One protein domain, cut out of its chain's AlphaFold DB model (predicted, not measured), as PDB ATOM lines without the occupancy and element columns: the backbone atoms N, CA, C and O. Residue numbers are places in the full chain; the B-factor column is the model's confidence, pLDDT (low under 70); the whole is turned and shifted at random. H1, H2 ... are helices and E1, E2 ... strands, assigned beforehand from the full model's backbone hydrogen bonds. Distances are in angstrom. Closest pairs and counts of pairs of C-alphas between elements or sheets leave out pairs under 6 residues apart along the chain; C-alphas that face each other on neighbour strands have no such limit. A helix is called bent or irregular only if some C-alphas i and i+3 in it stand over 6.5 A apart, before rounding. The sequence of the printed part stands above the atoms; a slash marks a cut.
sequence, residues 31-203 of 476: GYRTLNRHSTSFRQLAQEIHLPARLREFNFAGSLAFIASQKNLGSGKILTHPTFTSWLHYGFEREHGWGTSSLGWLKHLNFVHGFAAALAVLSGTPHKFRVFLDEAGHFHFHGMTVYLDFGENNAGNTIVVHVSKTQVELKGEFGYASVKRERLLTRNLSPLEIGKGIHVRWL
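This is residues 31 to 203 of the 476 residues of an uncharacterized protein of Elusimicrobia bacterium RIFCSPLOWO2_12_FULL_59_9 (UniProt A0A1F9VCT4). Two four-stranded sheets, E1 E4 E5 E6 and E2 E3 E8 E7, sit face to face as a sandwich, close together at E6 and E7, while the long helix H6 lies over E1 and E4 in the middle of the domain. H3 and H4 pack on H6, and H1 lies farther out, touching H3, H4 and H5. The printed part has 173 residues with seven named helices and eight named strands, in the order H1 H2 H3 H4 H5 H6 E1 E2 E3 E4 E5 E6 H7 E7 E8; both sheets are antiparallel and the class is mixed. It is compact, with a radius of gyration of the C-alphas of 15.4 A and spans of 41 by 34 by 25 A.

One sheet holds E1, residues 127 to 132, E4, 158 to 163, E5, 167 to 172, and E6, 175 to 180, 17.6 A long. The other holds E2, 138 to 140, E3, 146 to 149, E8, 198 to 202, and E7, 192 to 195. H6, residues 102 to 123, is 31.6 A long, and H1, 31 to 48, is 25.5 A, from C-alpha 31 at (117.172, 76.200, 131.700). The others are H2, 53 to 58, H3, 60 to 69, H4, 74 to 79, H5, 82 to 93, and H7, 181 to 184. E8 ends with C-alpha 202 at (118.197, 101.808, 133.029).

In the twisted first sheet, N 129 and O 161 of E1 and E4 are 3.1 A apart, within hydrogen-bond range. E4, E5 and E6 form a meander, each strand the antiparallel neighbour of the one before, with hairpins E4 and E5 (N 160 to O 171, 2.8 A) and E5 and E6 (N 170 to O 177, 2.8 A). In the second sheet, N 147 and O 201 of E3 and E8 are 2.9 A apart. The closest C-alphas of E6 and E7, Ala 177 and Gly 195, are 4.8 A apart. H6 has a height of 8.2 A over the first sheet and runs along the strands, at 19 degrees to E4 on the local plane; its closest C-alpha pair with E1 is Asn 110 and Val 131, 5.9 A. H2, only just irregular with C-alphas 54 and 57 6.6 A apart, is on the opposite face. H7 only grazes both sheets. H1, H3, H5 and H6 form an up and down bundle, each running against the one before. H3 and H6 touch at Ser 63 and Ala 116, their closest C-alphas, 5.8 A, and H4 and H6 at Gly 74 and Leu 122, 5.8 A. Every O i to N i+4 pair is within range in H1, H3 and H5; H2 has 0 of 2, with 2 of 3 O i to N i+3 pairs, H4 1 of 2 and H6 17 of 18.

The C-alphas farthest apart, Arg 33 and Lys 196, are 44.5 A apart. The printed part has no cut and no long link. Mean pLDDT of the printed part is 83.6; residues 45 to 51, 71 to 76 and 91 to 103 are under 70.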
ATOM      1  N   GLY A  31     117.526  75.117 130.785       75.62
ATOM      2  CA  GLY A  31     117.172  76.200 131.700       75.62
ATOM      3  C   GLY A  31     116.491  75.708 132.981       75.62
ATOM      4  O   GLY A  31     116.804  76.197 134.065       75.62
ATOM      5  N   TYR A  32     115.620  74.694 132.902       76.50
ATOM      6  CA  TYR A  32     114.982  74.095 134.081       76.50
ATOM      7  C   TYR A  32     115.981  73.368 134.993       76.50
ATOM      8  O   TYR A  32     115.891  73.473 136.219       76.50
ATOM      9  N   ARG A  33     116.962  72.649 134.431       78.25
ATOM     10  CA  ARG A  33     118.021  72.004 135.225       78.25
ATOM     11  C   ARG A  33     118.914  73.044 135.894       78.25
ATOM     12  O   ARG A  33     119.171  72.907 137.091       78.25
ATOM     13  N   THR A  34     119.322  74.082 135.165       76.81
ATOM     14  CA  THR A  34     120.087  75.215 135.707       76.81
ATOM     15  C   THR A  34     119.327  75.876 136.854       76.81
ATOM     16  O   THR A  34     119.863  76.007 137.953       76.81
ATOM     17  N   LEU A  35     118.041  76.174 136.649       78.12
ATOM     18  CA  LEU A  35     117.155  76.722 137.673       78.12
ATOM     19  C   LEU A  35     117.080  75.828 138.918       78.12
ATOM     20  O   LEU A  35     117.197  76.325 140.037       78.12
ATOM     21  N   ASN A  36     116.904  74.515 138.747       78.12
ATOM     22  CA  ASN A  36     116.847  73.567 139.862       78.12
ATOM     23  C   ASN A  36     118.172  73.478 140.620       78.12
ATOM     24  O   ASN A  36     118.158  73.442 141.853       78.12
ATOM     25  N   ARG A  37     119.305  73.461 139.907       79.50
ATOM     26  CA  ARG A  37     120.644  73.479 140.507       79.50
ATOM     27  C   ARG A  37     120.829  74.745 141.333       79.50
ATOM     28  O   ARG A  37     121.059  74.642 142.530       79.50
ATOM     29  N   HIS A  38     120.623  75.912 140.726       79.56
ATOM     30  CA  HIS A  38     120.754  77.210 141.389       79.56
ATOM     31  C   HIS A  38     119.812  77.335 142.591       79.56
ATOM     32  O   HIS A  38     120.229  77.774 143.658       79.56
ATOM     33  N   SER A  39     118.569  76.862 142.462       76.94
ATOM     34  CA  SER A  39     117.609  76.821 143.573       76.94
ATOM     35  C   SER A  39     118.067  75.903 144.707       76.94
ATOM     36  O   SER A  39     117.835  76.209 145.874       76.94
ATOM     37  N   THR A  40     118.691  74.769 144.385       78.06
ATOM     38  CA  THR A  40     119.199  73.816 145.381       78.06
ATOM     39  C   THR A  40     120.420  74.385 146.096       78.06
ATOM     40  O   THR A  40     120.387  74.462 147.324       78.06
ATOM     41  N   SER A  41     121.421  74.875 145.352       76.50
ATOM     42  CA  SER A  41     122.600  75.554 145.911       76.50
ATOM     43  C   SER A  41     122.190  76.724 146.804       76.50
ATOM     44  O   SER A  41     122.678  76.850 147.921       76.50
ATOM     45  N   PHE A  42     121.213  77.530 146.373       77.38
ATOM     46  CA  PHE A  42     120.699  78.642 147.172       77.38
ATOM     47  C   PHE A  42     119.982  78.203 148.459       77.38
ATOM     48  O   PHE A  42     120.131  78.840 149.500       77.38
ATOM     49  N   ARG A  43     119.180  77.131 148.430       75.19
ATOM     50  CA  ARG A  43     118.509  76.636 149.648       75.19
ATOM     51  C   ARG A  43     119.499  76.038 150.637       75.19
ATOM     52  O   ARG A  43     119.352  76.275 151.831       75.19
ATOM     53  N   GLN A  44     120.479  75.288 150.141       72.88
ATOM     54  CA  GLN A  44     121.569  74.766 150.957       72.88
ATOM     55  C   GLN A  44     122.341  75.923 151.602       72.88
ATOM     56  O   GLN A  44     122.490  75.958 152.821       72.88
ATOM     57  N   LEU A  45     122.685  76.939 150.808       68.81
ATOM     58  CA  LEU A  45     123.287  78.181 151.282       68.81
ATOM     59  C   LEU A  45     122.475  78.828 152.410       68.81
ATOM     60  O   LEU A  45     123.010  79.141 153.470       68.81
ATOM     61  N   ALA A  46     121.170  79.010 152.208       68.56
ATOM     62  CA  ALA A  46     120.307  79.642 153.200       68.56
ATOM     63  C   ALA A  46     120.239  78.870 154.535       68.56
ATOM     64  O   ALA A  46     119.904  79.472 155.555       68.56
ATOM     65  N   GLN A  47     120.549  77.569 154.537       68.81
ATOM     66  CA  GLN A  47     120.607  76.727 155.738       68.81
ATOM     67  C   GLN A  47     121.989  76.742 156.411       68.81
ATOM     68  O   GLN A  47     122.062  76.663 157.634       68.81
ATOM     69  N   GLU A  48     123.067  76.846 155.630       64.94
ATOM     70  CA  GLU A  48     124.456  76.798 156.113       64.94
ATOM     71  C   GLU A  48     124.980  78.159 156.608       64.94
ATOM     72  O   GLU A  48     125.945  78.218 157.372       64.94
ATOM     73  N   ILE A  49     124.349  79.274 156.215       65.12
ATOM     74  CA  ILE A  49     124.761  80.610 156.658       65.12
ATOM     75  C   ILE A  49     124.467  80.813 158.158       65.12
ATOM     76  O   ILE A  49     123.328  81.029 158.581       65.12
ATOM     77  N   HIS A  50     125.528  80.873 158.966       67.88
ATOM     78  CA  HIS A  50     125.469  81.364 160.343       67.88
ATOM     79  C   HIS A  50     125.558  82.895 160.381       67.88
ATOM     80  O   HIS A  50     126.637  83.480 160.297       67.88
ATOM     81  N   LEU A  51     124.408  83.561 160.514       67.69
ATOM     82  CA  LEU A  51     124.338  85.023 160.483       67.69
ATOM     83  C   LEU A  51     124.933  85.676 161.739       67.69
ATOM     84  O   LEU A  51     124.451  85.414 162.846       67.69
ATOM     85  N   PRO A  52     125.881  86.621 161.590       71.06
ATOM     86  CA  PRO A  52     126.267  87.510 162.676       71.06
ATOM     87  C   PRO A  52     125.049  88.264 163.229       71.06
ATOM     88  O   PRO A  52     124.234  88.781 162.464       71.06
ATOM     89  N   ALA A  53     124.946  88.398 164.556       74.56
ATOM     90  CA  ALA A  53     123.800  89.041 165.216       74.56
ATOM     91  C   ALA A  53     123.518  90.467 164.701       74.56
ATOM     92  O   ALA A  53     122.359  90.852 164.559       74.56
ATOM     93  N   ARG A  54     124.573  91.211 164.341       73.38
ATOM     94  CA  ARG A  54     124.486  92.554 163.746       73.38
ATOM     95  C   ARG A  54     123.720  92.609 162.417       73.38
ATOM     96  O   ARG A  54     123.205  93.654 162.070       73.38
ATOM     97  N   LEU A  55     123.594  91.501 161.679       75.25
ATOM     98  CA  LEU A  55     122.846  91.483 160.413       75.25
ATOM     99  C   LEU A  55     121.325  91.373 160.610       75.25
ATOM    100  O   LEU A  55     120.570  91.494 159.644       75.25
ATOM    101  N   ARG A  56     120.848  91.156 161.845       80.00
ATOM    102  CA  ARG A  56     119.407  91.063 162.139       80.00
ATOM    103  C   ARG A  56     118.660  92.344 161.780       80.00
ATOM    104  O   ARG A  56     117.548  92.255 161.268       80.00
ATOM    105  N   GLU A  57     119.274  93.510 161.982       85.44
ATOM    106  CA  GLU A  57     118.646  94.799 161.657       85.44
ATOM    107  C   GLU A  57     118.400  94.987 160.149       85.44
ATOM    108  O   GLU A  57     117.530  95.764 159.760       85.44
ATOM    109  N   PHE A  58     119.108  94.233 159.300       88.75
ATOM    110  CA  PHE A  58     119.007  94.323 157.843       88.75
ATOM    111  C   PHE A  58     117.943  93.406 157.232       88.75
ATOM    112  O   PHE A  58     117.654  93.509 156.045       88.75
ATOM    113  N   ASN A  59     117.301  92.538 158.023       90.56
ATOM    114  CA  ASN A  59     116.340  91.546 157.522       90.56
ATOM    115  C   ASN A  59     116.940  90.602 156.450       90.56
ATOM    116  O   ASN A  59     116.293  90.228 155.463       90.56
ATOM    117  N   PHE A  60     118.204  90.206 156.630       87.06
ATOM    118  CA  PHE A  60     118.904  89.328 155.689       87.06
ATOM    119  C   PHE A  60     118.258  87.932 155.603       87.06
ATOM    120  O   PHE A  60     117.940  87.465 154.512       87.06
ATOM    121  N   ALA A  61     117.960  87.304 156.750       83.62
ATOM    122  CA  ALA A  61     117.263  86.012 156.802       83.62
ATOM    123  C   ALA A  61     115.882  86.062 156.124       83.62
ATOM    124  O   ALA A  61     115.519  85.146 155.387       83.62
ATOM    125  N   GLY A  62     115.131  87.153 156.321       89.25
ATOM    126  CA  GLY A  62     113.846  87.346 155.653       89.25
ATOM    127  C   GLY A  62     113.990  87.487 154.140       89.25
ATOM    128  O   GLY A  62     113.144  86.986 153.409       89.25
ATOM    129  N   SER A  63     115.075  88.092 153.652       90.81
ATOM    130  CA  SER A  63     115.354  88.183 152.210       90.81
ATOM    131  C   SER A  63     115.733  86.831 151.605       90.81
ATOM    132  O   SER A  63     115.227  86.487 150.540       90.81
ATOM    133  N   LEU A  64     116.523  86.015 152.309       85.44
ATOM    134  CA  LEU A  64     116.797  84.636 151.893       85.44
ATOM    135  C   LEU A  64     115.513  83.797 151.815       85.44
ATOM    136  O   LEU A  64     115.258  83.145 150.801       85.44
ATOM    137  N   ALA A  65     114.680  83.849 152.858       84.62
ATOM    138  CA  ALA A  65     113.399  83.147 152.892       84.62
ATOM    139  C   ALA A  65     112.447  83.641 151.791       84.62
ATOM    140  O   ALA A  65     111.792  82.832 151.128       84.62
ATOM    141  N   PHE A  66     112.413  84.955 151.548       87.88
ATOM    142  CA  PHE A  66     111.621  85.561 150.484       87.88
ATOM    143  C   PHE A  66     112.017  85.007 149.115       87.88
ATOM    144  O   PHE A  66     111.144  84.502 148.410       87.88
ATOM    145  N   ILE A  67     113.312  85.012 148.775       86.38
ATOM    146  CA  ILE A  67     113.833  84.449 147.518       86.38
ATOM    147  C   ILE A  67     113.489  82.956 147.415       86.38
ATOM    148  O   ILE A  67     112.944  82.518 146.402       86.38
ATOM    149  N   ALA A  68     113.730  82.178 148.479       80.25
ATOM    150  CA  ALA A  68     113.468  80.736 148.504       80.25
ATOM    151  C   ALA A  68     111.984  80.380 148.298       80.25
ATOM    152  O   ALA A  68     111.672  79.290 147.810       80.25
ATOM    153  N   SER A  69     111.072  81.286 148.669       80.00
ATOM    154  CA  SER A  69     109.622  81.089 148.565       80.00
ATOM    155  C   SER A  69     109.039  81.346 147.167       80.00
ATOM    156  O   SER A  69     107.900  80.952 146.908       80.00
ATOM    157  N   GLN A  70     109.785  81.972 146.249       74.31
ATOM    158  CA  GLN A  70     109.264  82.381 144.938       74.31
ATOM    159  C   GLN A  70     109.094  81.183 143.985       74.31
ATOM    160  O   GLN A  70     110.032  80.761 143.306       74.31
ATOM    161  N   LYS A  71     107.869  80.641 143.911       61.31
ATOM    162  CA  LYS A  71     107.553  79.409 143.163       61.31
ATOM    163  C   LYS A  71     107.360  79.562 141.642       61.31
ATOM    164  O   LYS A  71     107.475  78.546 140.973       61.31
ATOM    165  N   ASN A  72     107.067  80.748 141.080       53.69
ATOM    166  CA  ASN A  72     106.653  80.866 139.664       53.69
ATOM    167  C   ASN A  72     107.135  82.136 138.918       53.69
ATOM    168  O   ASN A  72     107.034  83.253 139.421       53.69
ATOM    169  N   LEU A  73     107.572  81.914 137.667       45.88
ATOM    170  CA  LEU A  73     107.763  82.802 136.494       45.88
ATOM    171  C   LEU A  73     108.651  84.061 136.602       45.88
ATOM    172  O   LEU A  73     109.450  84.291 135.695       45.88
ATOM    173  N   GLY A  74     108.589  84.846 137.679       49.44
ATOM    174  CA  GLY A  74     109.523  85.963 137.908       49.44
ATOM    175  C   GLY A  74     110.876  85.494 138.454       49.44
ATOM    176  O   GLY A  74     111.919  86.044 138.107       49.44
ATOM    177  N   SER A  75     110.860  84.419 139.250       54.62
ATOM    178  CA  SER A  75     112.060  83.809 139.826       54.62
ATOM    179  C   SER A  75     112.915  83.077 138.807       54.62
ATOM    180  O   SER A  75     114.130  83.163 138.894       54.62
ATOM    181  N   GLY A  76     112.311  82.435 137.802       66.00
ATOM    182  CA  GLY A  76     113.057  81.745 136.748       66.00
ATOM    183  C   GLY A  76     114.068  82.667 136.071       66.00
ATOM    184  O   GLY A  76     115.251  82.357 136.064       66.00
ATOM    185  N   LYS A  77     113.620  83.839 135.600       75.06
ATOM    186  CA  LYS A  77     114.478  84.794 134.883       75.06
ATOM    187  C   LYS A  77     115.646  85.300 135.725       75.06
ATOM    188  O   LYS A  77     116.753  85.336 135.206       75.06
ATOM    189  N   ILE A  78     115.409  85.658 136.991       81.44
ATOM    190  CA  ILE A  78     116.470  86.130 137.897       81.44
ATOM    191  C   ILE A  78     117.428  84.990 138.251       81.44
ATOM    192  O   ILE A  78     118.636  85.166 138.180       81.44
ATOM    193  N   LEU A  79     116.909  83.808 138.592       77.94
ATOM    194  CA  LEU A  79     117.726  82.663 139.005       77.94
ATOM    195  C   LEU A  79     118.536  82.057 137.849       77.94
ATOM    196  O   LEU A  79     119.540  81.390 138.092       77.94
ATOM    197  N   THR A  80     118.117  82.279 136.601       79.69
ATOM    198  CA  THR A  80     118.895  81.950 135.398       79.69
ATOM    199  C   THR A  80     119.655  83.153 134.835       79.69
ATOM    200  O   THR A  80     120.266  83.027 133.779       79.69
ATOM    201  N   HIS A  81     119.594  84.326 135.475       87.56
ATOM    202  CA  HIS A  81     120.329  85.503 135.022       87.56
ATOM    203  C   HIS A  81     121.824  85.345 135.339       87.56
ATOM    204  O   HIS A  81     122.153  84.856 136.427       87.56
ATOM    205  N   PRO A  82     122.740  85.816 134.469       89.06
ATOM    206  CA  PRO A  82     124.178  85.735 134.727       89.06
ATOM    207  C   PRO A  82     124.625  86.343 136.066       89.06
ATOM    208  O   PRO A  82     125.547  85.824 136.685       89.06
ATOM    209  N   THR A  83     123.944  87.384 136.564       89.12
ATOM    210  CA  THR A  83     124.210  87.966 137.897       89.12
ATOM    211  C   THR A  83     124.053  86.937 139.019       89.12
ATOM    212  O   THR A  83     124.903  86.860 139.905       89.12
ATOM    213  N   PHE A  84     122.995  86.122 138.989       87.62
ATOM    214  CA  PHE A  84     122.738  85.114 140.020       87.62
ATOM    215  C   PHE A  84     123.754  83.978 139.952       87.62
ATOM    216  O   PHE A  84     124.295  83.573 140.981       87.62
ATOM    217  N   THR A  85     124.069  83.512 138.742       84.81
ATOM    218  CA  THR A  85     125.104  82.491 138.536       84.81
ATOM    219  C   THR A  85     126.475  82.988 138.989       84.81
ATOM    220  O   THR A  85     127.182  82.276 139.699       84.81
ATOM    221  N   SER A  86     126.822  84.235 138.660       85.44
ATOM    222  CA  SER A  86     128.062  84.872 139.107       85.44
ATOM    223  C   SER A  86     128.139  84.962 140.628       85.44
ATOM    224  O   SER A  86     129.166  84.632 141.221       85.44
ATOM    225  N   TRP A  87     127.037  85.325 141.286       85.12
ATOM    226  CA  TRP A  87     126.987  85.353 142.743       85.12
ATOM    227  C   TRP A  87     127.170  83.968 143.372       85.12
ATOM    228  O   TRP A  87     127.933  83.847 144.330       85.12
ATOM    229  N   LEU A  88     126.533  82.924 142.831       79.62
ATOM    230  CA  LEU A  88     126.760  81.553 143.295       79.62
ATOM    231  C   LEU A  88     128.229  81.148 143.121       79.62
ATOM    232  O   LEU A  88     128.827  80.639 144.061       79.62
ATOM    233  N   HIS A  89     128.832  81.432 141.968       77.31
ATOM    234  CA  HIS A  89     130.197  81.009 141.661       77.31
ATOM    235  C   HIS A  89     131.271  81.793 142.442       77.31
ATOM    236  O   HIS A  89     132.056  81.216 143.199       77.31
ATOM    237  N   TYR A  90     131.302  83.116 142.269       72.81
ATOM    238  CA  TYR A  90     132.326  83.991 142.849       72.81
ATOM    239  C   TYR A  90     131.988  84.430 144.258       72.81
ATOM    240  O   TYR A  90     132.867  84.524 145.110       72.81
ATOM    241  N   GLY A  91     130.716  84.739 144.495       65.88
ATOM    242  CA  GLY A  91     130.309  85.235 145.791       65.88
ATOM    243  C   GLY A  91     130.308  84.145 146.839       65.88
ATOM    244  O   GLY A  91     130.776  84.374 147.951       65.88
ATOM    245  N   PHE A  92     129.794  82.971 146.483       64.94
ATOM    246  CA  PHE A  92     129.584  81.899 147.437       64.94
ATOM    247  C   PHE A  92     130.568  80.734 147.302       64.94
ATOM    248  O   PHE A  92     131.154  80.335 148.308       64.94
ATOM    249  N   GLU A  93     130.751  80.172 146.106       57.31
ATOM    250  CA  GLU A  93     131.318  78.829 146.000       57.31
ATOM    251  C   GLU A  93     132.845  78.770 146.137       57.31
ATOM    252  O   GLU A  93     133.298  77.865 146.841       57.31
ATOM    253  N   ARG A  94     133.670  79.620 145.486       54.16
ATOM    254  CA  ARG A  94     135.119  79.280 145.401       54.16
ATOM    255  C   ARG A  94     136.173  80.381 145.364       54.16
ATOM    256  O   ARG A  94     137.298  80.099 145.767       54.16
ATOM    257  N   GLU A  95     135.889  81.607 144.945       48.97
ATOM    258  CA  GLU A  95     136.970  82.563 144.675       48.97
ATOM    259  C   GLU A  95     136.819  83.877 145.455       48.97
ATOM    260  O   GLU A  95     136.067  84.763 145.068       48.97
ATOM    261  N   HIS A  96     137.671  84.036 146.482       48.44
ATOM    262  CA  HIS A  96     137.999  85.283 147.208       48.44
ATOM    263  C   HIS A  96     137.211  85.635 148.487       48.44
ATOM    264  O   HIS A  96     136.804  86.778 148.674       48.44
ATOM    265  N   GLY A  97     137.131  84.723 149.463       49.47
ATOM    266  CA  GLY A  97     137.159  85.115 150.889       49.47
ATOM    267  C   GLY A  97     135.992  85.963 151.434       49.47
ATOM    268  O   GLY A  97     136.128  86.554 152.508       49.47
ATOM    269  N   TRP A  98     134.849  86.040 150.743       56.28
ATOM    270  CA  TRP A  98     133.683  86.801 151.224       56.28
ATOM    271  C   TRP A  98     132.945  86.104 152.385       56.28
ATOM    272  O   TRP A  98     132.291  86.766 153.186       56.28
ATOM    273  N   GLY A  99     133.102  84.788 152.547       53.94
ATOM    274  CA  GLY A  99     132.259  83.985 153.443       53.94
ATOM    275  C   GLY A  99     132.545  84.055 154.951       53.94
ATOM    276  O   GLY A  99     131.775  83.493 155.723       53.94
ATOM    277  N   THR A 100     133.620  84.706 155.413       55.09
ATOM    278  CA  THR A 100     134.005  84.642 156.846       55.09
ATOM    279  C   THR A 100     134.367  85.975 157.490       55.09
ATOM    280  O   THR A 100     134.361  86.078 158.716       55.09
ATOM    281  N   SER A 101     134.642  87.019 156.705       62.94
ATOM    282  CA  SER A 101     134.970  88.338 157.247       62.94
ATOM    283  C   SER A 101     133.731  89.213 157.410       62.94
ATOM    284  O   SER A 101     132.752  89.120 156.668       62.94
ATOM    285  N   SER A 102     133.802  90.146 158.359       63.06
ATOM    286  CA  SER A 102     132.780  91.175 158.541       63.06
ATOM    287  C   SER A 102     132.501  91.980 157.265       63.06
ATOM    288  O   SER A 102     131.362  92.385 157.058       63.06
ATOM    289  N   LEU A 103     133.514  92.214 156.428       67.06
ATOM    290  CA  LEU A 103     133.379  92.954 155.171       67.06
ATOM    291  C   LEU A 103     132.732  92.100 154.071       67.06
ATOM    292  O   LEU A 103     131.918  92.596 153.299       67.06
ATOM    293  N   GLY A 104     133.047  90.806 154.030       71.62
ATOM    294  CA  GLY A 104     132.467  89.882 153.063       71.62
ATOM    295  C   GLY A 104     130.957  89.695 153.244       71.62
ATOM    296  O   GLY A 104     130.207  89.772 152.270       71.62
ATOM    297  N   TRP A 105     130.474  89.611 154.489       73.75
ATOM    298  CA  TRP A 105     129.032  89.567 154.776       73.75
ATOM    299  C   TRP A 105     128.264  90.799 154.290       73.75
ATOM    300  O   TRP A 105     127.115  90.663 153.874       73.75
ATOM    301  N   LEU A 106     128.879  91.986 154.309       74.94
ATOM    302  CA  LEU A 106     128.249  93.211 153.800       74.94
ATOM    303  C   LEU A 106     128.044  93.150 152.279       74.94
ATOM    304  O   LEU A 106     127.026  93.617 151.776       74.94
ATOM    305  N   LYS A 107     128.957  92.498 151.549       78.00
ATOM    306  CA  LYS A 107     128.798  92.279 150.104       78.00
ATOM    307  C   LYS A 107     127.658  91.307 149.808       78.00
ATOM    308  O   LYS A 107     126.774  91.626 149.018       78.00
ATOM    309  N   HIS A 108     127.613  90.166 150.504       81.19
ATOM    310  CA  HIS A 108     126.493  89.222 150.390       81.19
ATOM    311  C   HIS A 108     125.147  89.875 150.702       81.19
ATOM    312  O   HIS A 108     124.157  89.591 150.031       81.19
ATOM    313  N   LEU A 109     125.122  90.752 151.704       84.94
ATOM    314  CA  LEU A 109     123.951  91.522 152.090       84.94
ATOM    315  C   LEU A 109     123.410  92.355 150.929       84.94
ATOM    316  O   LEU A 109     122.234  92.219 150.597       84.94
ATOM    317  N   ASN A 110     124.266  93.125 150.258       86.94
ATOM    318  CA  ASN A 110     123.858  93.919 149.100       86.94
ATOM    319  C   ASN A 110     123.309  93.042 147.963       86.94
ATOM    320  O   ASN A 110     122.228  93.330 147.450       86.94
ATOM    321  N   PHE A 111     123.972  91.926 147.642       88.56
ATOM    322  CA  PHE A 111     123.528  91.039 146.561       88.56
ATOM    323  C   PHE A 111     122.179  90.373 146.855       88.56
ATOM    324  O   PHE A 111     121.254  90.435 146.043       88.56
ATOM    325  N   VAL A 112     122.023  89.774 148.039       89.31
ATOM    326  CA  VAL A 112     120.773  89.107 148.440       89.31
ATOM    327  C   VAL A 112     119.616  90.102 148.482       89.31
ATOM    328  O   VAL A 112     118.518  89.789 148.019       89.31
ATOM    329  N   HIS A 113     119.847  91.308 148.998       93.81
ATOM    330  CA  HIS A 113     118.823  92.345 149.014       93.81
ATOM    331  C   HIS A 113     118.475  92.854 147.615       93.81
ATOM    332  O   HIS A 113     117.290  93.021 147.338       93.81
ATOM    333  N   GLY A 114     119.447  93.016 146.715       94.31
ATOM    334  CA  GLY A 114     119.178  93.377 145.322       94.31
ATOM    335  C   GLY A 114     118.353  92.313 144.582       94.31
ATOM    336  O   GLY A 114     117.371  92.659 143.922       94.31
ATOM    337  N   PHE A 115     118.645  91.017 144.773       92.38
ATOM    338  CA  PHE A 115     117.813  89.930 144.228       92.38
ATOM    339  C   PHE A 115     116.402  89.914 144.830       92.38
ATOM    340  O   PHE A 115     115.417  89.763 144.106       92.38
ATOM    341  N   ALA A 116     116.278  90.088 146.150       92.69
ATOM    342  CA  ALA A 116     114.977  90.142 146.815       92.69
ATOM    343  C   ALA A 116     114.153  91.352 146.347       92.69
ATOM    344  O   ALA A 116     112.950  91.222 146.126       92.69
ATOM    345  N   ALA A 117     114.792  92.506 146.138       95.25
ATOM    346  CA  ALA A 117     114.159  93.700 145.590       95.25
ATOM    347  C   ALA A 117     113.657  93.466 144.167       95.25
ATOM    348  O   ALA A 117     112.503  93.769 143.871       95.25
ATOM    349  N   ALA A 118     114.495  92.881 143.309       93.38
ATOM    350  CA  ALA A 118     114.133  92.555 141.938       93.38
ATOM    351  C   ALA A 118     112.936  91.589 141.893       93.38
ATOM    352  O   ALA A 118     111.945  91.841 141.207       93.38
ATOM    353  N   LEU A 119     112.956  90.533 142.712       91.62
ATOM    354  CA  LEU A 119     111.836  89.596 142.836       91.62
ATOM    355  C   LEU A 119     110.571  90.255 143.393       91.62
ATOM    356  O   LEU A 119     109.477  89.956 142.913       91.62
ATOM    357  N   ALA A 120     110.686  91.155 144.368       92.94
ATOM    358  CA  ALA A 120     109.551  91.908 144.899       92.94
ATOM    359  C   ALA A 120     108.948  92.837 143.832       92.94
ATOM    360  O   ALA A 120     107.726  92.894 143.679       92.94
ATOM    361  N   VAL A 121     109.788  93.494 143.024       93.62
ATOM    362  CA  VAL A 121     109.341  94.340 141.911       93.62
ATOM    363  C   VAL A 121     108.658  93.506 140.829       93.62
ATOM    364  O   VAL A 121     107.574  93.884 140.388       93.62
ATOM    365  N   LEU A 122     109.214  92.356 140.441       90.38
ATOM    366  CA  LEU A 122     108.622  91.481 139.421       90.38
ATOM    367  C   LEU A 122     107.322  90.814 139.897       90.38
ATOM    368  O   LEU A 122     106.330  90.811 139.170       90.38
ATOM    369  N   SER A 123     107.302  90.275 141.119       88.50
ATOM    370  CA  SER A 123     106.142  89.558 141.678       88.50
ATOM    371  C   SER A 123     105.039  90.486 142.195       88.50
ATOM    372  O   SER A 123     103.892  90.063 142.320       88.50
ATOM    373  N   GLY A 124     105.373  91.732 142.545       90.12
ATOM    374  CA  GLY A 124     104.478  92.639 143.267       90.12
ATOM    375  C   GLY A 124     104.218  92.227 144.721       90.12
ATOM    376  O   GLY A 124     103.310  92.778 145.348       90.12
ATOM    377  N   THR A 125     104.977  91.264 145.257       92.00
ATOM    378  CA  THR A 125     104.890  90.859 146.664       92.00
ATOM    379  C   THR A 125     105.718  91.820 147.514       92.00
ATOM    380  O   THR A 125     106.911  91.969 147.240       92.00
ATOM    381  N   PRO A 126     105.123  92.477 148.526       95.12
ATOM    382  CA  PRO A 126     105.845  93.453 149.319       95.12
ATOM    383  C   PRO A 126     107.032  92.852 150.069       95.12
ATOM    384  O   PRO A 126     106.933  91.758 150.622       95.12
ATOM    385  N   HIS A 127     108.135  93.595 150.132       96.06
ATOM    386  CA  HIS A 127     109.323  93.206 150.887       96.06
ATOM    387  C   HIS A 127     110.080  94.442 151.375       96.06
ATOM    388  O   HIS A 127     110.141  95.463 150.685       96.06
ATOM    389  N   LYS A 128     110.651  94.363 152.580       97.19
ATOM    390  CA  LYS A 128     111.341  95.485 153.231       97.19
ATOM    391  C   LYS A 128     112.635  95.028 153.886       97.19
ATOM    392  O   LYS A 128     112.652  94.024 154.599       97.19
ATOM    393  N   PHE A 129     113.697  95.795 153.691       96.56
ATOM    394  CA  PHE A 129     115.019  95.510 154.242       96.56
ATOM    395  C   PHE A 129     115.847  96.797 154.356       96.56
ATOM    396  O   PHE A 129     115.462  97.851 153.839       96.56
ATOM    397  N   ARG A 130     116.975  96.710 155.066       95.31
ATOM    398  CA  ARG A 130     118.021  97.742 155.044       95.31
ATOM    399  C   ARG A 130     119.164  97.234 154.180       95.31
ATOM    400  O   ARG A 130     119.394  96.032 154.138       95.31
ATOM    401  N   VAL A 131     119.872  98.124 153.501       94.31
ATOM    402  CA  VAL A 131     120.990  97.768 152.616       94.31
ATOM    403  C   VAL A 131     121.992  98.916 152.560       94.31
ATOM    404  O   VAL A 131     121.628 100.054 152.862       94.31
ATOM    405  N   PHE A 132     123.240  98.623 152.205       92.00
ATOM    406  CA  PHE A 132     124.248  99.648 151.954       92.00
ATOM    407  C   PHE A 132     124.278  99.987 150.470       92.00
ATOM    408  O   PHE A 132     124.137  99.102 149.624       92.00
ATOM    409  N   LEU A 133     124.514 101.253 150.155       91.81
ATOM    410  CA  LEU A 133     124.891 101.642 148.802       91.81
ATOM    411  C   LEU A 133     126.294 101.118 148.482       91.81
ATOM    412  O   LEU A 133     127.142 101.020 149.375       91.81
ATOM    413  N   ASP A 134     126.520 100.731 147.226       88.31
ATOM    414  CA  ASP A 134     127.830 100.246 146.788       88.31
ATOM    415  C   ASP A 134     128.892 101.366 146.771       88.31
ATOM    416  O   ASP A 134     128.638 102.508 147.161       88.31
ATOM    417  N   GLU A 135     130.110 101.025 146.349       86.50
ATOM    418  CA  GLU A 135     131.252 101.950 146.313       86.50
ATOM    419  C   GLU A 135     131.034 103.151 145.370       86.50
ATOM    420  O   GLU A 135     131.722 104.156 145.515       86.50
ATOM    421  N   ALA A 136     130.073 103.070 144.441       87.56
ATOM    422  CA  ALA A 136     129.685 104.156 143.542       87.56
ATOM    423  C   ALA A 136     128.394 104.875 143.993       87.56
ATOM    424  O   ALA A 136     127.915 105.776 143.310       87.56
ATOM    425  N   GLY A 137     127.812 104.495 145.136       92.44
ATOM    426  CA  GLY A 137     126.537 105.047 145.592       92.44
ATOM    427  C   GLY A 137     125.320 104.447 144.883       92.44
ATOM    428  O   GLY A 137     124.265 105.081 144.843       92.44
ATOM    429  N   HIS A 138     125.429 103.242 144.318       93.25
ATOM    430  CA  HIS A 138     124.327 102.590 143.616       93.25
ATOM    431  C   HIS A 138     123.599 101.541 144.470       93.25
ATOM    432  O   HIS A 138     124.167 100.896 145.356       93.25
ATOM    433  N   PHE A 139     122.324 101.325 144.139       94.31
ATOM    434  CA  PHE A 139     121.548 100.156 144.549       94.31
ATOM    435  C   PHE A 139     121.023  99.416 143.315       94.31
ATOM    436  O   PHE A 139     120.251  99.969 142.527       94.31
ATOM    437  N   HIS A 140     121.414  98.152 143.166       92.88
ATOM    438  CA  HIS A 140     121.098  97.339 141.991       92.88
ATOM    439  C   HIS A 140     119.907  96.417 142.243       92.88
ATOM    440  O   HIS A 140     119.864  95.679 143.231       92.88
ATOM    441  N   PHE A 141     118.966  96.388 141.299       92.94
ATOM    442  CA  PHE A 141     117.958  95.334 141.226       92.94
ATOM    443  C   PHE A 141     118.537  94.166 140.417       92.94
ATOM    444  O   PHE A 141     118.241  94.020 139.235       92.94
ATOM    445  N   HIS A 142     119.404  93.354 141.031       90.62
ATOM    446  CA  HIS A 142     120.165  92.322 140.315       90.62
ATOM    447  C   HIS A 142     119.278  91.406 139.452       90.62
ATOM    448  O   HIS A 142     118.340  90.771 139.940       90.62
ATOM    449  N   GLY A 143     119.620  91.307 138.163       87.06
ATOM    450  CA  GLY A 143     118.837  90.570 137.164       87.06
ATOM    451  C   GLY A 143     117.696  91.364 136.517       87.06
ATOM    452  O   GLY A 143     116.897  90.784 135.780       87.06
ATOM    453  N   MET A 144     117.601  92.667 136.788       88.38
ATOM    454  CA  MET A 144     116.777  93.621 136.048       88.38
ATOM    455  C   MET A 144     117.651  94.645 135.320       88.38
ATOM    456  O   MET A 144     118.750  94.967 135.758       88.38
ATOM    457  N   THR A 145     117.087  95.255 134.278       87.06
ATOM    458  CA  THR A 145     117.723  96.299 133.459       87.06
ATOM    459  C   THR A 145     117.725  97.678 134.142       87.06
ATOM    460  O   THR A 145     117.577  98.692 133.461       87.06
ATOM    461  N   VAL A 146     117.737  97.757 135.478       90.50
ATOM    462  CA  VAL A 146     117.526  99.014 136.221       90.50
ATOM    463  C   VAL A 146     118.282  99.026 137.546       90.50
ATOM    464  O   VAL A 146     118.331  98.027 138.265       90.50
ATOM    465  N   TYR A 147     118.821 100.187 137.894       93.50
ATOM    466  CA  TYR A 147     119.443 100.458 139.184       93.50
ATOM    467  C   TYR A 147     119.111 101.881 139.649       93.50
ATOM    468  O   TYR A 147     118.569 102.703 138.903       93.50
ATOM    469  N   LEU A 148     119.387 102.151 140.919       94.94
ATOM    470  CA  LEU A 148     119.244 103.468 141.522       94.94
ATOM    471  C   LEU A 148     120.625 104.065 141.747       94.94
ATOM    472  O   LEU A 148     121.495 103.402 142.305       94.94
ATOM    473  N   ASP A 149     120.788 105.313 141.342       94.38
ATOM    474  CA  ASP A 149     121.997 106.107 141.492       94.38
ATOM    475  C   ASP A 149     121.738 107.226 142.506       94.38
ATOM    476  O   ASP A 149     120.892 108.094 142.280       94.38
ATOM    477  N   PHE A 150     122.440 107.173 143.639       94.94
ATOM    478  CA  PHE A 150     122.390 108.186 144.696       94.94
ATOM    479  C   PHE A 150     123.609 109.125 144.654       94.94
ATOM    480  O   PHE A 150     123.727 110.009 145.507       94.94
ATOM    481  N   GLY A 151     124.516 108.939 143.694       91.44
ATOM    482  CA  GLY A 151     125.796 109.629 143.593       91.44
ATOM    483  C   GLY A 151     126.845 109.142 144.597       91.44
ATOM    484  O   GLY A 151     126.532 108.689 145.701       91.44
ATOM    485  N   GLU A 152     128.116 109.317 144.234       90.62
ATOM    486  CA  GLU A 152     129.278 108.836 145.001       90.62
ATOM    487  C   GLU A 152     129.336 109.378 146.438       90.62
ATOM    488  O   GLU A 152     129.794 108.690 147.345       90.62
ATOM    489  N   ASN A 153     128.792 110.573 146.690       91.19
ATOM    490  CA  ASN A 153     128.724 111.162 148.035       91.19
ATOM    491  C   ASN A 153     127.861 110.352 149.019       91.19
ATOM    492  O   ASN A 153     127.955 110.563 150.226       91.19
ATOM    493  N   ASN A 154     127.003 109.461 148.515       91.75
ATOM    494  CA  ASN A 154     126.185 108.563 149.321       91.75
ATOM    495  C   ASN A 154     126.747 107.129 149.366       91.75
ATOM    496  O   ASN A 154     126.092 106.242 149.915       91.75
ATOM    497  N   ALA A 155     127.931 106.872 148.801       91.88
ATOM    498  CA  ALA A 155     128.553 105.549 148.821       91.88
ATOM    499  C   ALA A 155     128.698 105.018 150.258       91.88
ATOM    500  O   ALA A 155     129.117 105.729 151.170       91.88
ATOM    501  N   GLY A 156     128.319 103.757 150.473       90.06
ATOM    502  CA  GLY A 156     128.341 103.125 151.796       90.06
ATOM    503  C   GLY A 156     127.232 103.562 152.765       90.06
ATOM    504  O   GLY A 156     127.091 102.936 153.819       90.06
ATOM    505  N   ASN A 157     126.402 104.560 152.434       92.69
ATOM    506  CA  ASN A 157     125.280 104.947 153.292       92.69
ATOM    507  C   ASN A 157     124.254 103.813 153.401       92.69
ATOM    508  O   ASN A 157     123.986 103.078 152.447       92.69
ATOM    509  N   THR A 158     123.649 103.683 154.584       93.69
ATOM    510  CA  THR A 158     122.575 102.709 154.812       93.69
ATOM    511  C   THR A 158     121.232 103.295 154.405       93.69
ATOM    512  O   THR A 158     120.848 104.375 154.857       93.69
ATOM    513  N   ILE A 159     120.474 102.537 153.620       95.25
ATOM    514  CA  ILE A 159     119.139 102.914 153.164       95.25
ATOM    515  C   ILE A 159     118.119 101.845 153.565       95.25
ATOM    516  O   ILE A 159     118.430 100.656 153.655       95.25
ATOM    517  N   VAL A 160     116.882 102.263 153.809       97.12
ATOM    518  CA  VAL A 160     115.720 101.384 153.954       97.12
ATOM    519  C   VAL A 160     115.012 101.339 152.609       97.12
ATOM    520  O   VAL A 160     114.544 102.373 152.127       97.12
ATOM    521  N   VAL A 161     114.889 100.144 152.038       97.69
ATOM    522  CA  VAL A 161     114.131  99.903 150.808       97.69
ATOM    523  C   VAL A 161     112.846  99.175 151.172       97.69
ATOM    524  O   VAL A 161     112.868  98.141 151.847       97.69
ATOM    525  N   HIS A 162     111.715  99.718 150.734       97.94
ATOM    526  CA  HIS A 162     110.413  99.074 150.840       97.94
ATOM    527  C   HIS A 162     109.797  98.967 149.449       97.94
ATOM    528  O   HIS A 162     109.349  99.953 148.866       97.94
ATOM    529  N   VAL A 163     109.781  97.750 148.912       97.19
ATOM    530  CA  VAL A 163     109.037  97.442 147.694       97.19
ATOM    531  C   VAL A 163     107.626  97.082 148.127       97.19
ATOM    532  O   VAL A 163     107.420  96.078 148.797       97.19
ATOM    533  N   SER A 164     106.658  97.916 147.772       95.94
ATOM    534  CA  SER A 164     105.231  97.648 147.945       95.94
ATOM    535  C   SER A 164     104.623  97.139 146.633       95.94
ATOM    536  O   SER A 164     105.294  97.033 145.604       95.94
ATOM    537  N   LYS A 165     103.312  96.875 146.629       93.88
ATOM    538  CA  LYS A 165     102.593  96.449 145.420       93.88
ATOM    539  C   LYS A 165     102.657  97.485 144.282       93.88
ATOM    540  O   LYS A 165     102.604  97.116 143.108       93.88
ATOM    541  N   THR A 166     102.763  98.773 144.614       96.12
ATOM    542  CA  THR A 166     102.629  99.885 143.654       96.12
ATOM    543  C   THR A 166     103.838 100.813 143.599       96.12
ATOM    544  O   THR A 166     104.016 101.512 142.605       96.12
ATOM    545  N   GLN A 167     104.668 100.842 144.637       97.06
ATOM    546  CA  GLN A 167     105.760 101.806 144.810       97.06
ATOM    547  C   GLN A 167     107.008 101.119 145.360       97.06
ATOM    548  O   GLN A 167     106.895 100.188 146.157       97.06
ATOM    549  N   VAL A 168     108.178 101.627 144.993       97.75
ATOM    550  CA  VAL A 168     109.431 101.405 145.714       97.75
ATOM    551  C   VAL A 168     109.752 102.680 146.476       97.75
ATOM    552  O   VAL A 168     109.930 103.734 145.872       97.75
ATOM    553  N   GLU A 169     109.786 102.578 147.799       97.81
ATOM    554  CA  GLU A 169     110.057 103.679 148.720       97.81
ATOM    555  C   GLU A 169     111.461 103.530 149.308       97.81
ATOM    556  O   GLU A 169     111.869 102.439 149.721       97.81
ATOM    557  N   LEU A 170     112.182 104.645 149.369       97.25
ATOM    558  CA  LEU A 170     113.578 104.722 149.777       97.25
ATOM    559  C   LEU A 170     113.684 105.742 150.909       97.25
ATOM    560  O   LEU A 170     113.207 106.871 150.778       97.25
ATOM    561  N   LYS A 171     114.297 105.348 152.027       95.94
ATOM    562  CA  LYS A 171     114.566 106.238 153.167       95.94
ATOM    563  C   LYS A 171     116.017 106.114 153.604       95.94
ATOM    564  O   LYS A 171     116.497 105.000 153.780       95.94
ATOM    565  N   GLY A 172     116.684 107.235 153.835       92.62
ATOM    566  CA  GLY A 172     118.067 107.273 154.312       92.62
ATOM    567  C   GLY A 172     118.456 108.676 154.765       92.62
ATOM    568  O   GLY A 172     117.593 109.530 154.960       92.62
ATOM    569  N   GLU A 173     119.756 108.924 154.906       88.31
ATOM    570  CA  GLU A 173     120.289 110.245 155.279       88.31
ATOM    571  C   GLU A 173     119.967 111.331 154.239       88.31
ATOM    572  O   GLU A 173     119.764 112.490 154.587       88.31
ATOM    573  N   PHE A 174     119.799 110.938 152.972       86.81
ATOM    574  CA  PHE A 174     119.326 111.804 151.887       86.81
ATOM    575  C   PHE A 174     117.846 112.226 152.021       86.81
ATOM    576  O   PHE A 174     117.358 113.026 151.223       86.81
ATOM    577  N   GLY A 175     117.100 111.664 152.979       90.00
ATOM    578  CA  GLY A 175     115.665 111.883 153.155       90.00
ATOM    579  C   GLY A 175     114.807 110.760 152.568       90.00
ATOM    580  O   GLY A 175     115.008 109.583 152.875       90.00
ATOM    581  N   TYR A 176     113.795 111.128 151.776       94.00
ATOM    582  CA  TYR A 176     112.807 110.212 151.198       94.00
ATOM    583  C   TYR A 176     112.754 110.348 149.676       94.00
ATOM    584  O   TYR A 176     112.708 111.460 149.153       94.00
ATOM    585  N   ALA A 177     112.695 109.213 148.984       96.00
ATOM    586  CA  ALA A 177     112.447 109.133 147.550       96.00
ATOM    587  C   ALA A 177     111.486 107.977 147.251       96.00
ATOM    588  O   ALA A 177     111.409 107.003 148.005       96.00
ATOM    589  N   SER A 178     110.743 108.069 146.149       96.50
ATOM    590  CA  SER A 178     109.834 106.993 145.745       96.50
ATOM    591  C   SER A 178     109.617 106.933 144.245       96.50
ATOM    592  O   SER A 178     109.552 107.965 143.581       96.50
ATOM    593  N   VAL A 179     109.420 105.724 143.728       96.94
ATOM    594  CA  VAL A 179     109.141 105.476 142.314       96.94
ATOM    595  C   VAL A 179     108.066 104.411 142.147       96.94
ATOM    596  O   VAL A 179     108.077 103.382 142.823       96.94
ATOM    597  N   LYS A 180     107.141 104.626 141.203       96.56
ATOM    598  CA  LYS A 180     106.109 103.633 140.879       96.56
ATOM    599  C   LYS A 180     106.771 102.333 140.424       96.56
ATOM    600  O   LYS A 180     107.593 102.361 139.509       96.56
ATOM    601  N   ARG A 181     106.347 101.192 140.978       94.94
ATOM    602  CA  ARG A 181     106.858  99.850 140.627       94.94
ATOM    603  C   ARG A 181     106.829  99.610 139.117       94.94
ATOM    604  O   ARG A 181     107.796  99.127 138.547       94.94
ATOM    605  N   GLU A 182     105.743 100.014 138.465       92.81
ATOM    606  CA  GLU A 182     105.561  99.880 137.016       92.81
ATOM    607  C   GLU A 182     106.630 100.618 136.207       92.81
ATOM    608  O   GLU A 182     107.030 100.129 135.158       92.81
ATOM    609  N   ARG A 183     107.157 101.751 136.698       92.31
ATOM    610  CA  ARG A 183     108.228 102.483 136.003       92.31
ATOM    611  C   ARG A 183     109.530 101.688 135.987       92.31
ATOM    612  O   ARG A 183     110.217 101.706 134.973       92.31
ATOM    613  N   LEU A 184     109.825 100.927 137.040       91.50
ATOM    614  CA  LEU A 184     111.002 100.048 137.088       91.50
ATOM    615  C   LEU A 184     110.895  98.840 136.145       91.50
ATOM    616  O   LEU A 184     111.906  98.231 135.820       91.50
ATOM    617  N   LEU A 185     109.683  98.497 135.699       88.75
ATOM    618  CA  LEU A 185     109.440  97.430 134.720       88.75
ATOM    619  C   LEU A 185     109.516  97.928 133.268       88.75
ATOM    620  O   LEU A 185     109.480  97.120 132.343       88.75
ATOM    621  N   THR A 186     109.598  99.245 133.056       85.06
ATOM    622  CA  THR A 186     109.783  99.826 131.720       85.06
ATOM    623  C   THR A 186     111.255  99.835 131.319       85.06
ATOM    624  O   THR A 186     112.130  99.762 132.176       85.06
ATOM    625  N   ARG A 187     111.531  99.953 130.017       75.69
ATOM    626  CA  ARG A 187     112.869 100.243 129.488       75.69
ATOM    627  C   ARG A 187     112.903 101.698 129.048       75.69
ATOM    628  O   ARG A 187     112.202 102.054 128.104       75.69
ATOM    629  N   ASN A 188     113.667 102.532 129.743       75.62
ATOM    630  CA  ASN A 188     113.764 103.955 129.435       75.62
ATOM    631  C   ASN A 188     115.229 104.389 129.389       75.62
ATOM    632  O   ASN A 188     115.933 104.234 130.370       75.62
ATOM    633  N   LEU A 189     115.685 104.953 128.275       74.31
ATOM    634  CA  LEU A 189     117.091 105.345 128.117       74.31
ATOM    635  C   LEU A 189     117.458 106.596 128.927       74.31
ATOM    636  O   LEU A 189     118.627 106.813 129.233       74.31
ATOM    637  N   SER A 190     116.474 107.427 129.278       83.69
ATOM    638  CA  SER A 190     116.715 108.660 130.022       83.69
ATOM    639  C   SER A 190     116.610 108.427 131.533       83.69
ATOM    640  O   SER A 190     115.600 107.873 131.983       83.69
ATOM    641  N   PRO A 191     117.594 108.894 132.328       88.62
ATOM    642  CA  PRO A 191     117.502 108.876 133.782       88.62
ATOM    643  C   PRO A 191     116.242 109.593 134.282       88.62
ATOM    644  O   PRO A 191     115.818 110.601 133.714       88.62
ATOM    645  N   LEU A 192     115.652 109.083 135.361       93.06
ATOM    646  CA  LEU A 192     114.490 109.683 136.018       93.06
ATOM    647  C   LEU A 192     114.867 110.105 137.435       93.06
ATOM    648  O   LEU A 192     115.143 109.244 138.267       93.06
ATOM    649  N   GLU A 193     114.822 111.401 137.727       94.44
ATOM    650  CA  GLU A 193     115.000 111.897 139.094       94.44
ATOM    651  C   GLU A 193     113.760 111.572 139.950       94.44
ATOM    652  O   GLU A 193     112.621 111.830 139.549       94.44
ATOM    653  N   ILE A 194     113.972 110.964 141.120       94.19
ATOM    654  CA  ILE A 194     112.910 110.505 142.047       94.19
ATOM    655  C   ILE A 194     113.045 111.092 143.461       94.19
ATOM    656  O   ILE A 194     112.283 110.751 144.370       94.19
ATOM    657  N   GLY A 195     114.029 111.964 143.641       89.38
ATOM    658  CA  GLY A 195     114.405 112.661 144.863       89.38
ATOM    659  C   GLY A 195     115.653 113.491 144.574       89.38
ATOM    660  O   GLY A 195     116.297 113.268 143.554       89.38
ATOM    661  N   LYS A 196     116.003 114.438 145.451       87.62
ATOM    662  CA  LYS A 196     117.107 115.380 145.208       87.62
ATOM    663  C   LYS A 196     118.424 114.638 144.935       87.62
ATOM    664  O   LYS A 196     119.026 114.110 145.868       87.62
ATOM    665  N   GLY A 197     118.859 114.623 143.674       87.75
ATOM    666  CA  GLY A 197     120.087 113.940 143.245       87.75
ATOM    667  C   GLY A 197     119.994 112.411 143.163       87.75
ATOM    668  O   GLY A 197     121.024 111.762 143.009       87.75
ATOM    669  N   ILE A 198     118.791 111.831 143.248       93.56
ATOM    670  CA  ILE A 198     118.568 110.379 143.186       93.56
ATOM    671  C   ILE A 198     117.896 110.038 141.869       93.56
ATOM    672  O   ILE A 198     116.779 110.485 141.594       93.56
ATOM    673  N   HIS A 199     118.554 109.191 141.089       94.88
ATOM    674  CA  HIS A 199     118.133 108.852 139.743       94.88
ATOM    675  C   HIS A 199     117.829 107.365 139.625       94.88
ATOM    676  O   HIS A 199     118.587 106.510 140.072       94.88
ATOM    677  N   VAL A 200     116.728 107.043 138.960       94.44
ATOM    678  CA  VAL A 200     116.534 105.724 138.363       94.44
ATOM    679  C   VAL A 200     117.266 105.726 137.032       94.44
ATOM    680  O   VAL A 200     117.034 106.613 136.202       94.44
ATOM    681  N   ARG A 201     118.132 104.739 136.822       91.75
ATOM    682  CA  ARG A 201     118.860 104.541 135.570       91.75
ATOM    683  C   ARG A 201     118.566 103.157 135.024       91.75
ATOM    684  O   ARG A 201     118.517 102.186 135.777       91.75
ATOM    685  N   TRP A 202     118.380 103.075 133.715       89.00
ATOM    686  CA  TRP A 202     118.197 101.808 133.029       89.00
ATOM    687  C   TRP A 202     119.433 101.465 132.221       89.00
ATOM    688  O   TRP A 202     120.069 102.338 131.632       89.00
ATOM    689  N   LEU A 203     119.728 100.173 132.182       87.00
ATOM    690  CA  LEU A 203     120.756  99.614 131.321       87.00
ATOM    691  C   LEU A 203     120.329  99.731 129.859       87.00
ATOM    692  O   LEU A 203     119.135  99.659 129.544       87.00
TER     693      LEU A 203